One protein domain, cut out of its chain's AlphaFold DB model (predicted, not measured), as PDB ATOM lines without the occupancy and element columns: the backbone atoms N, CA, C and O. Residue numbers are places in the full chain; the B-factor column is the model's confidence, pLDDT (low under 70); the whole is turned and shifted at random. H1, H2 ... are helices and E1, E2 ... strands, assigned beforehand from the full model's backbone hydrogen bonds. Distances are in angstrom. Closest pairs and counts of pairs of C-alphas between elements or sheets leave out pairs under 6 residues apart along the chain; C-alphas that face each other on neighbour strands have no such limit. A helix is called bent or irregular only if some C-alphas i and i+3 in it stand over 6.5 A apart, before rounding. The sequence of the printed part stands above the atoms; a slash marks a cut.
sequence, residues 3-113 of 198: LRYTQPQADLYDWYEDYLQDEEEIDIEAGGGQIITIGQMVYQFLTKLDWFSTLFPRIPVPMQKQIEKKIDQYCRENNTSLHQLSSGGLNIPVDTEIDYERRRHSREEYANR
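This is residues 3 to 113 of the 198 residues of a protein of Glossina fuscipes fuscipes (UniProt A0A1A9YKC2). What shape comes first to the eye? H3 is the core of a small helical body, with H2 and H5 packed on it, H4 meeting it through residues 64 to 68 alone, and the E1 E2 hairpin at one end. Residues 95 to 113, of which 97 to 111 belong to H6, stick out as an arm. What builds it? The printed part has 111 residues, mostly helix by class, with six named helices and two named strands, antiparallel, in the order H1 H2 E1 E2 H3 H4 H5 H6. It is compact, with a radius of gyration of the C-alphas of 15.0 A, and spans 50 by 31 by 26 A.

Where does it begin? H1, residues 3 to 6, starts at C-alpha 3 (21.159, 28.256, 40.427). H2, residues 12 to 19, is irregular: C-alphas 15 and 18 are 7.5 A apart. What follows? E1, residues 25 to 27, and E2, residues 35 to 37, precede H3, residues 38 to 47, 14.3 A long. H4, residues 61 to 77, is 24.5 A long, H5 holds residues 82 to 86, and H6, residues 97 to 111, 21.1 A long, ends at C-alpha 111 (51.808, 4.058, 55.452).

What does the hub touch? H3 touches H2 at a shallow tilt of 19 degrees, opposite ways, and H5; the closest C-alphas are Tyr 19 and Gly 39, 5.5 A, and Gln 40 and Leu 85, 4.8 A. H3 and H4, a helical hairpin, only just touch, with 3 pairs of C-alphas within 8 A, the closest Thr 47 and Glu 68, 7.3 A. What of the backbone? N 26 and O 36 of the E1 E2 hairpin are 2.8 A apart, within hydrogen-bond range. Every O i to N i+4 pair is in range in H3, H4, H5 and H6, but 1 of 4 in H2, with 2 of 5 O i to N i+3 pairs; H1 is too short. Where is H1? It is close to H2 but not clearly touching, the closest C-alphas being Arg 4 and Leu 12, 7.3 A.

How far does it reach? The C-alphas farthest apart, Gly 31 and Arg 113, are 50.8 A apart. Is it continuous? The printed part has no cut, and the link from H3 to H4, residues 48 to 60, is long. Where is confidence low? pLDDT is under 70 in residues 30 to 32 and 87 to 113.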
ATOM      1  N   LEU A   3      21.524  29.433  39.629       92.69
ATOM      2  CA  LEU A   3      21.159  28.256  40.427       92.69
ATOM      3  C   LEU A   3      21.837  28.225  41.810       92.69
ATOM      4  O   LEU A   3      21.220  27.771  42.765       92.69
ATOM      5  N   ARG A   4      23.044  28.801  41.965       93.69
ATOM      6  CA  ARG A   4      23.732  28.917  43.272       93.69
ATOM      7  C   ARG A   4      22.965  29.756  44.297       93.69
ATOM      8  O   ARG A   4      23.216  29.617  45.488       93.69
ATOM      9  N   TYR A   5      22.077  30.636  43.838       93.50
ATOM     10  CA  TYR A   5      21.315  31.553  44.688       93.50
ATOM     11  C   TYR A   5      19.883  31.094  44.946       93.50
ATOM     12  O   TYR A   5      19.244  31.602  45.861       93.50
ATOM     13  N   THR A   6      19.367  30.174  44.132       93.56
ATOM     14  CA  THR A   6      17.941  29.825  44.134       93.56
ATOM     15  C   THR A   6      17.663  28.381  44.488       93.56
ATOM     16  O   THR A   6      16.598  28.100  45.031       93.56
ATOM     17  N   GLN A   7      18.595  27.472  44.200       92.19
ATOM     18  CA  GLN A   7      18.374  26.053  44.427       92.19
ATOM     19  C   GLN A   7      18.843  25.623  45.818       92.19
ATOM     20  O   GLN A   7      19.834  26.156  46.336       92.19
ATOM     21  N   PRO A   8      18.171  24.630  46.427       91.38
ATOM     22  CA  PRO A   8      18.698  23.935  47.588       91.38
ATOM     23  C   PRO A   8      20.081  23.352  47.293       91.38
ATOM     24  O   PRO A   8      20.351  22.820  46.219       91.38
ATOM     25  N   GLN A   9      20.972  23.415  48.279       89.56
ATOM     26  CA  GLN A   9      22.364  22.987  48.108       89.56
ATOM     27  C   GLN A   9      22.508  21.480  47.882       89.56
ATOM     28  O   GLN A   9      23.481  21.060  47.264       89.56
ATOM     29  N   ALA A  10      21.550  20.686  48.369       89.50
ATOM     30  CA  ALA A  10      21.521  19.238  48.173       89.50
ATOM     31  C   ALA A  10      21.329  18.853  46.697       89.50
ATOM     32  O   ALA A  10      21.933  17.885  46.236       89.50
ATOM     33  N   ASP A  11      20.560  19.657  45.962       92.75
ATOM     34  CA  ASP A  11      20.156  19.365  44.582       92.75
ATOM     35  C   ASP A  11      21.114  20.005  43.570       92.75
ATOM     36  O   ASP A  11      21.071  19.711  42.380       92.75
ATOM     37  N   LEU A  12      21.999  20.895  44.032       92.44
ATOM     38  CA  LEU A  12      22.874  21.699  43.185       92.44
ATOM     39  C   LEU A  12      23.725  20.839  42.238       92.44
ATOM     40  O   LEU A  12      23.910  21.216  41.088       92.44
ATOM     41  N   TYR A  13      24.240  19.704  42.719       94.19
ATOM     42  CA  TYR A  13      25.028  18.793  41.888       94.19
ATOM     43  C   TYR A  13      24.206  18.231  40.728       94.19
ATOM     44  O   TYR A  13      24.672  18.266  39.597       94.19
ATOM     45  N   ASP A  14      22.983  17.781  41.000       94.25
ATOM     46  CA  ASP A  14      22.145  17.087  40.019       94.25
ATOM     47  C   ASP A  14      21.747  18.036  38.868       94.25
ATOM     48  O   ASP A  14      21.611  17.619  37.725       94.25
ATOM     49  N   TRP A  15      21.656  19.344  39.134       94.38
ATOM     50  CA  TRP A  15      21.464  20.367  38.093       94.38
ATOM     51  C   TRP A  15      22.678  20.586  37.185       94.38
ATOM     52  O   TRP A  15      22.538  21.123  36.087       94.38
ATOM     53  N   TYR A  16      23.875  20.279  37.675       94.31
ATOM     54  CA  TYR A  16      25.142  20.616  37.032       94.31
ATOM     55  C   TYR A  16      25.879  19.397  36.464       94.31
ATOM     56  O   TYR A  16      26.807  19.576  35.678       94.31
ATOM     57  N   GLU A  17      25.477  18.186  36.843       93.38
ATOM     58  CA  GLU A  17      26.120  16.918  36.487       93.38
ATOM     59  C   GLU A  17      26.312  16.750  34.976       93.38
ATOM     60  O   GLU A  17      27.429  16.481  34.525       93.38
ATOM     61  N   ASP A  18      25.258  16.993  34.194       92.69
ATOM     62  CA  ASP A  18      25.274  16.838  32.734       92.69
ATOM     63  C   ASP A  18      26.256  17.797  32.042       92.69
ATOM     64  O   ASP A  18      26.760  17.506  30.960       92.69
ATOM     65  N   TYR A  19      26.578  18.921  32.685       93.50
ATOM     66  CA  TYR A  19      27.465  19.949  32.141       93.50
ATOM     67  C   TYR A  19      28.935  19.747  32.524       93.50
ATOM     68  O   TYR A  19      29.796  20.464  32.024       93.50
ATOM     69  N   LEU A  20      29.266  18.794  33.404       91.19
ATOM     70  CA  LEU A  20      30.655  18.565  33.831       91.19
ATOM     71  C   LEU A  20      31.557  18.060  32.693       91.19
ATOM     72  O   LEU A  20      32.761  18.300  32.726       91.19
ATOM     73  N   GLN A  21      30.989  17.385  31.695       89.19
ATOM     74  CA  GLN A  21      31.691  16.918  30.493       89.19
ATOM     75  C   GLN A  21      31.590  17.884  29.314       89.19
ATOM     76  O   GLN A  21      32.044  17.563  28.221       89.19
ATOM     77  N   ASP A  22      30.986  19.051  29.517       93.12
ATOM     78  CA  ASP A  22      30.813  20.009  28.442       93.12
ATOM     79  C   ASP A  22      32.164  20.642  28.068       93.12
ATOM     80  O   ASP A  22      32.803  21.337  28.871       93.12
ATOM     81  N   GLU A  23      32.611  20.339  26.846       91.25
ATOM     82  CA  GLU A  23      33.857  20.815  26.245       91.25
ATOM     83  C   GLU A  23      33.688  22.164  25.525       91.25
ATOM     84  O   GLU A  23      34.668  22.680  24.991       91.25
ATOM     85  N   GLU A  24      32.487  22.760  25.510       92.62
ATOM     86  CA  GLU A  24      32.268  24.079  24.914       92.62
ATOM     87  C   GLU A  24      33.149  25.131  25.600       92.62
ATOM     88  O   GLU A  24      33.133  25.300  26.823       92.62
ATOM     89  N   GLU A  25      33.940  25.837  24.795       91.31
ATOM     90  CA  GLU A  25      34.864  26.868  25.248       91.31
ATOM     91  C   GLU A  25      34.161  28.221  25.371       91.31
ATOM     92  O   GLU A  25      33.507  28.697  24.442       91.31
ATOM     93  N   ILE A  26      34.348  28.876  26.514       88.69
ATOM     94  CA  ILE A  26      33.821  30.209  26.794       88.69
ATOM     95  C   ILE A  26      34.952  31.159  27.189       88.69
ATOM     96  O   ILE A  26      35.837  30.809  27.973       88.69
ATOM     97  N   ASP A  27      34.901  32.381  26.662       87.56
ATOM     98  CA  ASP A  27      35.783  33.474  27.074       87.56
ATOM     99  C   ASP A  27      35.162  34.198  28.272       87.56
ATOM    100  O   ASP A  27      34.076  34.778  28.175       87.56
ATOM    101  N   ILE A  28      35.825  34.124  29.424       81.94
ATOM    102  CA  ILE A  28      35.300  34.688  30.674       81.94
ATOM    103  C   ILE A  28      35.745  36.139  30.868       81.94
ATOM    104  O   ILE A  28      35.065  36.913  31.545       81.94
ATOM    105  N   GLU A  29      36.870  36.524  30.266       80.19
ATOM    106  CA  GLU A  29      37.331  37.907  30.232       80.19
ATOM    107  C   GLU A  29      37.065  38.476  28.846       80.19
ATOM    108  O   GLU A  29      37.732  38.095  27.896       80.19
ATOM    109  N   ALA A  30      36.123  39.418  28.727       69.94
ATOM    110  CA  ALA A  30      35.813  40.066  27.453       69.94
ATOM    111  C   ALA A  30      37.088  40.648  26.803       69.94
ATOM    112  O   ALA A  30      37.530  41.738  27.168       69.94
ATOM    113  N   GLY A  31      37.683  39.912  25.856       60.88
ATOM    114  CA  GLY A  31      38.965  40.270  25.245       60.88
ATOM    115  C   GLY A  31      39.976  39.131  25.055       60.88
ATOM    116  O   GLY A  31      41.110  39.431  24.686       60.88
ATOM    117  N   GLY A  32      39.611  37.860  25.264       62.06
ATOM    118  CA  GLY A  32      40.463  36.705  24.952       62.06
ATOM    119  C   GLY A  32      41.561  36.423  25.977       62.06
ATOM    120  O   GLY A  32      42.551  35.766  25.654       62.06
ATOM    121  N   GLY A  33      41.420  36.945  27.197       72.31
ATOM    122  CA  GLY A  33      42.400  36.765  28.274       72.31
ATOM    123  C   GLY A  33      42.307  35.394  28.940       72.31
ATOM    124  O   GLY A  33      43.311  34.875  29.434       72.31
ATOM    125  N   GLN A  34      41.116  34.785  28.924       80.62
ATOM    126  CA  GLN A  34      40.861  33.556  29.652       80.62
ATOM    127  C   GLN A  34      39.722  32.729  29.052       80.62
ATOM    128  O   GLN A  34      38.544  32.970  29.317       80.62
ATOM    129  N   ILE A  35      40.113  31.674  28.341       85.88
ATOM    130  CA  ILE A  35      39.201  30.664  27.808       85.88
ATOM    131  C   ILE A  35      39.210  29.451  28.744       85.88
ATOM    132  O   ILE A  35      40.277  28.961  29.126       85.88
ATOM    133  N   ILE A  36      38.025  28.981  29.126       90.06
ATOM    134  CA  ILE A  36      37.832  27.713  29.844       90.06
ATOM    135  C   ILE A  36      36.655  26.954  29.235       90.06
ATOM    136  O   ILE A  36      35.834  27.552  28.542       90.06
ATOM    137  N   THR A  37      36.511  25.673  29.560       93.69
ATOM    138  CA  THR A  37      35.311  24.923  29.171       93.69
ATOM    139  C   THR A  37      34.139  25.162  30.127       93.69
ATOM    140  O   THR A  37      34.330  25.498  31.305       93.69
ATOM    141  N   ILE A  38      32.909  24.931  29.659       93.25
ATOM    142  CA  ILE A  38      31.711  24.953  30.510       93.25
ATOM    143  C   ILE A  38      31.855  23.967  31.680       93.25
ATOM    144  O   ILE A  38      31.559  24.340  32.819       93.25
ATOM    145  N   GLY A  39      32.399  22.767  31.459       93.19
ATOM    146  CA  GLY A  39      32.652  21.804  32.537       93.19
ATOM    147  C   GLY A  39      33.575  22.346  33.633       93.19
ATOM    148  O   GLY A  39      33.293  22.204  34.827       93.19
ATOM    149  N   GLN A  40      34.636  23.062  33.252       91.69
ATOM    150  CA  GLN A  40      35.540  23.726  34.199       91.69
ATOM    151  C   GLN A  40      34.851  24.871  34.951       91.69
ATOM    152  O   GLN A  40      35.074  25.051  36.152       91.69
ATOM    153  N   MET A  41      33.995  25.640  34.273       92.31
ATOM    154  CA  MET A  41      33.198  26.697  34.903       92.31
ATOM    155  C   MET A  41      32.264  26.113  35.968       92.31
ATOM    156  O   MET A  41      32.222  26.581  37.107       92.31
ATOM    157  N   VAL A  42      31.522  25.068  35.606       94.00
ATOM    158  CA  VAL A  42      30.550  24.407  36.478       94.00
ATOM    159  C   VAL A  42      31.235  23.763  37.681       94.00
ATOM    160  O   VAL A  42      30.772  23.930  38.813       94.00
ATOM    161  N   TYR A  43      32.384  23.116  37.478       93.31
ATOM    162  CA  TYR A  43      33.199  22.590  38.571       93.31
ATOM    163  C   TYR A  43      33.562  23.679  39.593       93.31
ATOM    164  O   TYR A  43      33.433  23.478  40.806       93.31
ATOM    165  N   GLN A  44      33.960  24.865  39.124       92.31
ATOM    166  CA  GLN A  44      34.262  25.993  40.005       92.31
ATOM    167  C   GLN A  44      33.012  26.545  40.698       92.31
ATOM    168  O   GLN A  44      33.080  26.867  41.881       92.31
ATOM    169  N   PHE A  45      31.854  26.582  40.032       93.12
ATOM    170  CA  PHE A  45      30.591  26.941  40.686       93.12
ATOM    171  C   PHE A  45      30.209  25.978  41.808       93.12
ATOM    172  O   PHE A  45      29.557  26.403  42.758       93.12
ATOM    173  N   LEU A  46      30.563  24.697  41.717       92.81
ATOM    174  CA  LEU A  46      30.263  23.707  42.750       92.81
ATOM    175  C   LEU A  46      31.241  23.782  43.931       92.81
ATOM    176  O   LEU A  46      30.806  23.699  45.080       92.81
ATOM    177  N   THR A  47      32.533  23.976  43.656       91.31
ATOM    178  CA  THR A  47      33.617  23.815  44.645       91.31
ATOM    179  C   THR A  47      34.118  25.121  45.257       91.31
ATOM    180  O   THR A  47      34.508  25.135  46.424       91.31
ATOM    181  N   LYS A  48      34.094  26.232  44.513       90.81
ATOM    182  CA  LYS A  48      34.601  27.525  44.986       90.81
ATOM    183  C   LYS A  48      33.495  28.381  45.595       90.81
ATOM    184  O   LYS A  48      32.302  28.235  45.304       90.81
ATOM    185  N   LEU A  49      33.901  29.275  46.493       92.12
ATOM    186  CA  LEU A  49      33.000  30.257  47.092       92.12
ATOM    187  C   LEU A  49      32.881  31.507  46.219       92.12
ATOM    188  O   LEU A  49      31.834  32.147  46.199       92.12
ATOM    189  N   ASP A  50      33.940  31.843  45.504       90.62
ATOM    190  CA  ASP A  50      34.073  33.015  44.665       90.62
ATOM    191  C   ASP A  50      34.200  32.636  43.186       90.62
ATOM    192  O   ASP A  50      34.718  31.585  42.805       90.62
ATOM    193  N   TRP A  51      33.684  33.527  42.349       88.62
ATOM    194  CA  TRP A  51      33.789  33.475  40.902       88.62
ATOM    195  C   TRP A  51      33.959  34.898  40.373       88.62
ATOM    196  O   TRP A  51      32.992  35.663  40.297       88.62
ATOM    197  N   PHE A  52      35.195  35.265  40.022       85.38
ATOM    198  CA  PHE A  52      35.566  36.632  39.639       85.38
ATOM    199  C   PHE A  52      35.065  37.656  40.675       85.38
ATOM    200  O   PHE A  52      35.316  37.515  41.869       85.38
ATOM    201  N   SER A  53      34.323  38.683  40.253       85.00
ATOM    202  CA  SER A  53      33.761  39.709  41.141       85.00
ATOM    203  C   SER A  53      32.478  39.273  41.864       85.00
ATOM    204  O   SER A  53      31.810  40.106  42.476       85.00
ATOM    205  N   THR A  54      32.101  37.993  41.784       89.62
ATOM    206  CA  THR A  54      30.868  37.454  42.367       89.62
ATOM    207  C   THR A  54      31.179  36.484  43.502       89.62
ATOM    208  O   THR A  54      31.921  35.523  43.324       89.62
ATOM    209  N   LEU A  55      30.558  36.697  44.663       93.94
ATOM    210  CA  LEU A  55      30.655  35.802  45.816       93.94
ATOM    211  C   LEU A  55      29.375  34.973  45.947       93.94
ATOM    212  O   LEU A  55      28.293  35.528  46.130       93.94
ATOM    213  N   PHE A  56      29.488  33.649  45.895       93.44
ATOM    214  CA  PHE A  56      28.345  32.757  46.050       93.44
ATOM    215  C   PHE A  56      27.880  32.628  47.508       93.44
ATOM    216  O   PHE A  56      28.670  32.793  48.442       93.44
ATOM    217  N   PRO A  57      26.609  32.238  47.734       94.12
ATOM    218  CA  PRO A  57      26.145  31.837  49.053       94.12
ATOM    219  C   PRO A  57      26.964  30.649  49.562       94.12
ATOM    220  O   PRO A  57      27.274  29.718  48.811       94.12
ATOM    221  N   ARG A  58      27.318  30.674  50.849       94.44
ATOM    222  CA  ARG A  58      28.101  29.600  51.470       94.44
ATOM    223  C   ARG A  58      27.298  28.305  51.517       94.44
ATOM    224  O   ARG A  58      26.169  28.291  52.006       94.44
ATOM    225  N   ILE A  59      27.927  27.216  51.083       93.50
ATOM    226  CA  ILE A  59      27.410  25.858  51.250       93.50
ATOM    227  C   ILE A  59      27.842  25.320  52.626       93.50
ATOM    228  O   ILE A  59      29.023  25.404  52.961       93.50
ATOM    229  N   PRO A  60      26.929  24.780  53.457       95.06
ATOM    230  CA  PRO A  60      27.255  24.055  54.668       95.06
ATOM    231  C   PRO A  60      28.221  22.919  54.364       95.06
ATOM    232  O   PRO A  60      28.011  22.131  53.443       95.06
ATOM    233  N   VAL A  61      29.233  22.785  55.214       94.81
ATOM    234  CA  VAL A  61      30.302  21.791  55.074       94.81
ATOM    235  C   VAL A  61      29.789  20.368  54.779       94.81
ATOM    236  O   VAL A  61      30.368  19.715  53.912       94.81
ATOM    237  N   PRO A  62      28.710  19.851  55.414       94.75
ATOM    238  CA  PRO A  62      28.205  18.516  55.089       94.75
ATOM    239  C   PRO A  62      27.754  18.369  53.632       94.75
ATOM    240  O   PRO A  62      28.018  17.338  53.022       94.75
ATOM    241  N   MET A  63      27.105  19.394  53.073       93.56
ATOM    242  CA  MET A  63      26.653  19.399  51.678       93.56
ATOM    243  C   MET A  63      27.837  19.557  50.728       93.56
ATOM    244  O   MET A  63      27.923  18.845  49.735       93.56
ATOM    245  N   GLN A  64      28.801  20.414  51.074       93.94
ATOM    246  CA  GLN A  64      30.025  20.571  50.294       93.94
ATOM    247  C   GLN A  64      30.772  19.233  50.149       93.94
ATOM    248  O   GLN A  64      31.061  18.811  49.033       93.94
ATOM    249  N   LYS A  65      30.967  18.498  51.253       93.94
ATOM    250  CA  LYS A  65      31.594  17.163  51.229       93.94
ATOM    251  C   LYS A  65      30.817  16.143  50.395       93.94
ATOM    252  O   LYS A  65      31.409  15.249  49.796       93.94
ATOM    253  N   GLN A  66      29.487  16.234  50.379       94.62
ATOM    254  CA  GLN A  66      28.659  15.361  49.543       94.62
ATOM    255  C   GLN A  66      28.847  15.664  48.055       94.62
ATOM    256  O   GLN A  66      29.021  14.730  47.278       94.62
ATOM    257  N   ILE A  67      28.857  16.944  47.678       93.94
ATOM    258  CA  ILE A  67      29.106  17.394  46.302       93.94
ATOM    259  C   ILE A  67      30.499  16.944  45.847       93.94
ATOM    260  O   ILE A  67      30.620  16.323  44.797       93.94
ATOM    261  N   GLU A  68      31.534  17.170  46.659       91.94
ATOM    262  CA  GLU A  68      32.909  16.737  46.364       91.94
ATOM    263  C   GLU A  68      32.991  15.224  46.131       91.94
ATOM    264  O   GLU A  68      33.574  14.774  45.146       91.94
ATOM    265  N   LYS A  69      32.329  14.425  46.979       93.94
ATOM    266  CA  LYS A  69      32.266  12.969  46.813       93.94
ATOM    267  C   LYS A  69      31.563  12.556  45.515       93.94
ATOM    268  O   LYS A  69      32.012  11.606  44.876       93.94
ATOM    269  N   LYS A  70      30.468  13.229  45.138       93.69
ATOM    270  CA  LYS A  70      29.760  12.965  43.875       93.69
ATOM    271  C   LYS A  70      30.642  13.307  42.666       93.69
ATOM    272  O   LYS A  70      30.757  12.489  41.762       93.69
ATOM    273  N   ILE A  71      31.346  14.442  42.688       92.19
ATOM    274  CA  ILE A  71      32.290  14.824  41.622       92.19
ATOM    275  C   ILE A  71      33.437  13.809  41.504       92.19
ATOM    276  O   ILE A  71      33.789  13.400  40.399       92.19
ATOM    277  N   ASP A  72      34.007  13.368  42.627       90.44
ATOM    278  CA  ASP A  72      35.066  12.353  42.632       90.44
ATOM    279  C   ASP A  72      34.576  11.014  42.056       90.44
ATOM    280  O   ASP A  72      35.321  10.342  41.340       90.44
ATOM    281  N   GLN A  73      33.337  10.618  42.360       91.56
ATOM    282  CA  GLN A  73      32.720   9.420  41.790       91.56
ATOM    283  C   GLN A  73      32.526   9.569  40.276       91.56
ATOM    284  O   GLN A  73      32.968   8.708  39.519       91.56
ATOM    285  N   TYR A  74      31.970  10.697  39.839       90.12
ATOM    286  CA  TYR A  74      31.771  11.021  38.431       90.12
ATOM    287  C   TYR A  74      33.074  10.981  37.628       90.12
ATOM    288  O   TYR A  74      33.136  10.371  36.564       90.12
ATOM    289  N   CYS A  75      34.155  11.564  38.156       88.38
ATOM    290  CA  CYS A  75      35.470  11.530  37.510       88.38
ATOM    291  C   CYS A  75      35.979  10.093  37.297       88.38
ATOM    292  O   CYS A  75      36.596   9.793  36.277       88.38
ATOM    293  N   ARG A  76      35.715   9.189  38.253       87.31
ATOM    294  CA  ARG A  76      36.117   7.776  38.150       87.31
ATOM    295  C   ARG A  76      35.316   7.027  37.094       87.31
ATOM    296  O   ARG A  76      35.881   6.179  36.413       87.31
ATOM    297  N   GLU A  77      34.025   7.312  36.982       88.88
ATOM    298  CA  GLU A  77      33.124   6.637  36.041       88.88
ATOM    299  C   GLU A  77      33.349   7.110  34.604       88.88
ATOM    300  O   GLU A  77      33.416   6.301  33.681       88.88
ATOM    301  N   ASN A  78      33.565   8.413  34.428       85.31
ATOM    302  CA  ASN A  78      33.649   9.046  33.115       85.31
ATOM    303  C   ASN A  78      35.081   9.188  32.579       85.31
ATOM    304  O   ASN A  78      35.303   9.820  31.552       85.31
ATOM    305  N   ASN A  79      36.067   8.585  33.255       81.25
ATOM    306  CA  ASN A  79      37.498   8.679  32.928       81.25
ATOM    307  C   ASN A  79      38.021  10.127  32.808       81.25
ATOM    308  O   ASN A  79      39.054  10.373  32.183       81.25
ATOM    309  N   THR A  80      37.336  11.090  33.425       78.94
ATOM    310  CA  THR A  80      37.742  12.495  33.447       78.94
ATOM    311  C   THR A  80      38.697  12.724  34.611       78.94
ATOM    312  O   THR A  80      38.441  12.322  35.747       78.94
ATOM    313  N   SER A  81      39.821  13.393  34.361       80.38
ATOM    314  CA  SER A  81      40.733  13.746  35.446       80.38
ATOM    315  C   SER A  81      40.183  14.934  36.233       80.38
ATOM    316  O   SER A  81      39.909  15.982  35.655       80.38
ATOM    317  N   LEU A  82      40.121  14.831  37.564       79.31
ATOM    318  CA  LEU A  82      39.790  15.978  38.426       79.31
ATOM    319  C   LEU A  82      40.732  17.167  38.170       79.31
ATOM    320  O   LEU A  82      40.326  18.322  38.254       79.31
ATOM    321  N   HIS A  83      41.989  16.886  37.810       77.12
ATOM    322  CA  HIS A  83      42.942  17.919  37.418       77.12
ATOM    323  C   HIS A  83      42.461  18.671  36.171       77.12
ATOM    324  O   HIS A  83      42.588  19.879  36.110       77.12
ATOM    325  N   GLN A  84      41.845  17.996  35.204       80.38
ATOM    326  CA  GLN A  84      41.336  18.632  33.986       80.38
ATOM    327  C   GLN A  84      40.163  19.585  34.270       80.38
ATOM    328  O   GLN A  84      40.104  20.664  33.686       80.38
ATOM    329  N   LEU A  85      39.288  19.225  35.214       81.25
ATOM    330  CA  LEU A  85      38.178  20.066  35.687       81.25
ATOM    331  C   LEU A  85      38.660  21.236  36.558       81.25
ATOM    332  O   LEU A  85      38.118  22.338  36.494       81.25
ATOM    333  N   SER A  86      39.699  21.008  37.364       78.44
ATOM    334  CA  SER A  86      40.255  22.022  38.261       78.44
ATOM    335  C   SER A  86      41.204  22.997  37.562       78.44
ATOM    336  O   SER A  86      41.302  24.152  37.978       78.44
ATOM    337  N   SER A  87      41.917  22.557  36.525       65.88
ATOM    338  CA  SER A  87      42.882  23.344  35.753       65.88
ATOM    339  C   SER A  87      42.196  24.117  34.631       65.88
ATOM    340  O   SER A  87      42.592  24.034  33.472       65.88
ATOM    341  N   GLY A  88      41.155  24.875  34.954       53.84
ATOM    342  CA  GLY A  88      40.561  25.783  33.981       53.84
ATOM    343  C   GLY A  88      41.414  27.025  33.833       53.84
ATOM    344  O   GLY A  88      41.104  27.979  34.524       53.84
ATOM    345  N   GLY A  89      42.488  26.987  33.024       48.97
ATOM    346  CA  GLY A  89      43.244  28.123  32.437       48.97
ATOM    347  C   GLY A  89      43.745  29.253  33.358       48.97
ATOM    348  O   GLY A  89      44.445  30.160  32.921       48.97
ATOM    349  N   LEU A  90      43.380  29.226  34.632       47.94
ATOM    350  CA  LEU A  90      43.607  30.239  35.636       47.94
ATOM    351  C   LEU A  90      45.014  30.006  36.174       47.94
ATOM    352  O   LEU A  90      45.239  29.070  36.939       47.94
ATOM    353  N   ASN A  91      45.942  30.914  35.872       41.16
ATOM    354  CA  ASN A  91      47.128  31.157  36.706       41.16
ATOM    355  C   ASN A  91      46.717  31.756  38.073       41.16
ATOM    356  O   ASN A  91      47.345  32.685  38.577       41.16
ATOM    357  N   ILE A  92      45.631  31.262  38.670       46.47
ATOM    358  CA  ILE A  92      45.269  31.553  40.049       46.47
ATOM    359  C   ILE A  92      45.992  30.503  40.889       46.47
ATOM    360  O   ILE A  92      45.827  29.310  40.616       46.47
ATOM    361  N   PRO A  93      46.800  30.904  41.887       38.62
ATOM    362  CA  PRO A  93      47.378  29.953  42.820       38.62
ATOM    363  C   PRO A  93      46.226  29.160  43.437       38.62
ATOM    364  O   PRO A  93      45.381  29.714  44.137       38.62
ATOM    365  N   VAL A  94      46.159  27.871  43.104       43.78
ATOM    366  CA  VAL A  94      45.242  26.927  43.736       43.78
ATOM    367  C   VAL A  94      45.544  26.991  45.226       43.78
ATOM    368  O   VAL A  94      46.640  26.612  45.652       43.78
ATOM    369  N   ASP A  95      44.607  27.537  46.002       44.22
ATOM    370  CA  ASP A  95      44.745  27.573  47.449       44.22
ATOM    371  C   ASP A  95      44.958  26.135  47.931       44.22
ATOM    372  O   ASP A  95      44.221  25.204  47.593       44.22
ATOM    373  N   THR A  96      46.083  25.935  48.602       50.22
ATOM    374  CA  THR A  96      46.797  24.658  48.711       50.22
ATOM    375  C   THR A  96      46.133  23.709  49.717       50.22
ATOM    376  O   THR A  96      46.705  22.691  50.096       50.22
ATOM    377  N   GLU A  97      44.915  24.015  50.162       46.44
ATOM    378  CA  GLU A  97      44.209  23.269  51.202       46.44
ATOM    379  C   GLU A  97      43.674  21.920  50.679       46.44
ATOM    380  O   GLU A  97      43.820  20.893  51.345       46.44
ATOM    381  N   ILE A  98      43.187  21.875  49.432       50.00
ATOM    382  CA  ILE A  98      42.628  20.653  48.816       50.00
ATOM    383  C   ILE A  98      43.733  19.638  48.456       50.00
ATOM    384  O   ILE A  98      43.573  18.432  48.659       50.00
ATOM    385  N   ASP A  99      44.893  20.104  47.978       50.50
ATOM    386  CA  ASP A  99      46.044  19.230  47.685       50.50
ATOM    387  C   ASP A  99      46.686  18.692  48.985       50.50
ATOM    388  O   ASP A  99      47.192  17.567  49.028       50.50
ATOM    389  N   TYR A 100      46.598  19.442  50.094       46.69
ATOM    390  CA  TYR A 100      47.087  18.992  51.402       46.69
ATOM    391  C   TYR A 100      46.323  17.771  51.932       46.69
ATOM    392  O   TYR A 100      46.956  16.817  52.402       46.69
ATOM    393  N   GLU A 101      44.989  17.760  51.839       49.56
ATOM    394  CA  GLU A 101      44.181  16.612  52.277       49.56
ATOM    395  C   GLU A 101      44.336  15.399  51.344       49.56
ATOM    396  O   GLU A 101      44.452  14.265  51.817       49.56
ATOM    397  N   ARG A 102      44.462  15.606  50.026       53.12
ATOM    398  CA  ARG A 102      44.695  14.505  49.071       53.12
ATOM    399  C   ARG A 102      46.072  13.858  49.244       53.12
ATOM    400  O   ARG A 102      46.181  12.629  49.260       53.12
ATOM    401  N   ARG A 103      47.127  14.659  49.451       50.28
ATOM    402  CA  ARG A 103      48.472  14.150  49.787       50.28
ATOM    403  C   ARG A 103      48.499  13.439  51.135       50.28
ATOM    404  O   ARG A 103      49.228  12.459  51.273       50.28
ATOM    405  N   ARG A 104      47.713  13.891  52.119       50.00
ATOM    406  CA  ARG A 104      47.529  13.192  53.403       50.00
ATOM    407  C   ARG A 104      46.912  11.809  53.210       50.00
ATOM    408  O   ARG A 104      47.499  10.836  53.677       50.00
ATOM    409  N   HIS A 105      45.822  11.721  52.452       48.50
ATOM    410  CA  HIS A 105      45.118  10.461  52.215       48.50
ATOM    411  C   HIS A 105      45.973   9.465  51.412       48.50
ATOM    412  O   HIS A 105      46.029   8.278  51.732       48.50
ATOM    413  N   SER A 106      46.728   9.954  50.421       51.78
ATOM    414  CA  SER A 106      47.706   9.141  49.687       51.78
ATOM    415  C   SER A 106      48.859   8.682  50.594       51.78
ATOM    416  O   SER A 106      49.248   7.516  50.574       51.78
ATOM    417  N   ARG A 107      49.376   9.554  51.472       50.84
ATOM    418  CA  ARG A 107      50.434   9.216  52.442       50.84
ATOM    419  C   ARG A 107      49.987   8.175  53.473       50.84
ATOM    420  O   ARG A 107      50.804   7.357  53.889       50.84
ATOM    421  N   GLU A 108      48.719   8.177  53.863       48.94
ATOM    422  CA  GLU A 108      48.115   7.146  54.719       48.94
ATOM    423  C   GLU A 108      47.951   5.807  53.985       48.94
ATOM    424  O   GLU A 108      48.159   4.747  54.581       48.94
ATOM    425  N   GLU A 109      47.697   5.828  52.677       42.09
ATOM    426  CA  GLU A 109      47.679   4.627  51.836       42.09
ATOM    427  C   GLU A 109      49.083   4.003  51.682       42.09
ATOM    428  O   GLU A 109      49.240   2.782  51.780       42.09
ATOM    429  N   TYR A 110      50.137   4.824  51.572       50.25
ATOM    430  CA  TYR A 110      51.531   4.354  51.605       50.25
ATOM    431  C   TYR A 110      51.985   3.883  52.995       50.25
ATOM    432  O   TYR A 110      52.791   2.958  53.081       50.25
ATOM    433  N   ALA A 111      51.467   4.462  54.083       55.03
ATOM    434  CA  ALA A 111      51.808   4.058  55.452       55.03
ATOM    435  C   ALA A 111      51.271   2.663  55.827       55.03
ATOM    436  O   ALA A 111      51.836   1.999  56.696       55.03
ATOM    437  N   ASN A 112      50.214   2.198  55.152       52.88
ATOM    438  CA  ASN A 112      49.657   0.852  55.316       52.88
ATOM    439  C   ASN A 112      50.273  -0.184  54.358       52.88
ATOM    440  O   ASN A 112      49.995  -1.381  54.472       52.88
ATOM    441  N   ARG A 113      51.132   0.244  53.424       49.59
ATOM    442  CA  ARG A 113      51.843  -0.649  52.508       49.59
ATOM    443  C   ARG A 113      53.195  -0.998  53.120       49.59
ATOM    444  O   ARG A 113      54.045  -0.134  53.309       49.59
TER     445      ARG A 113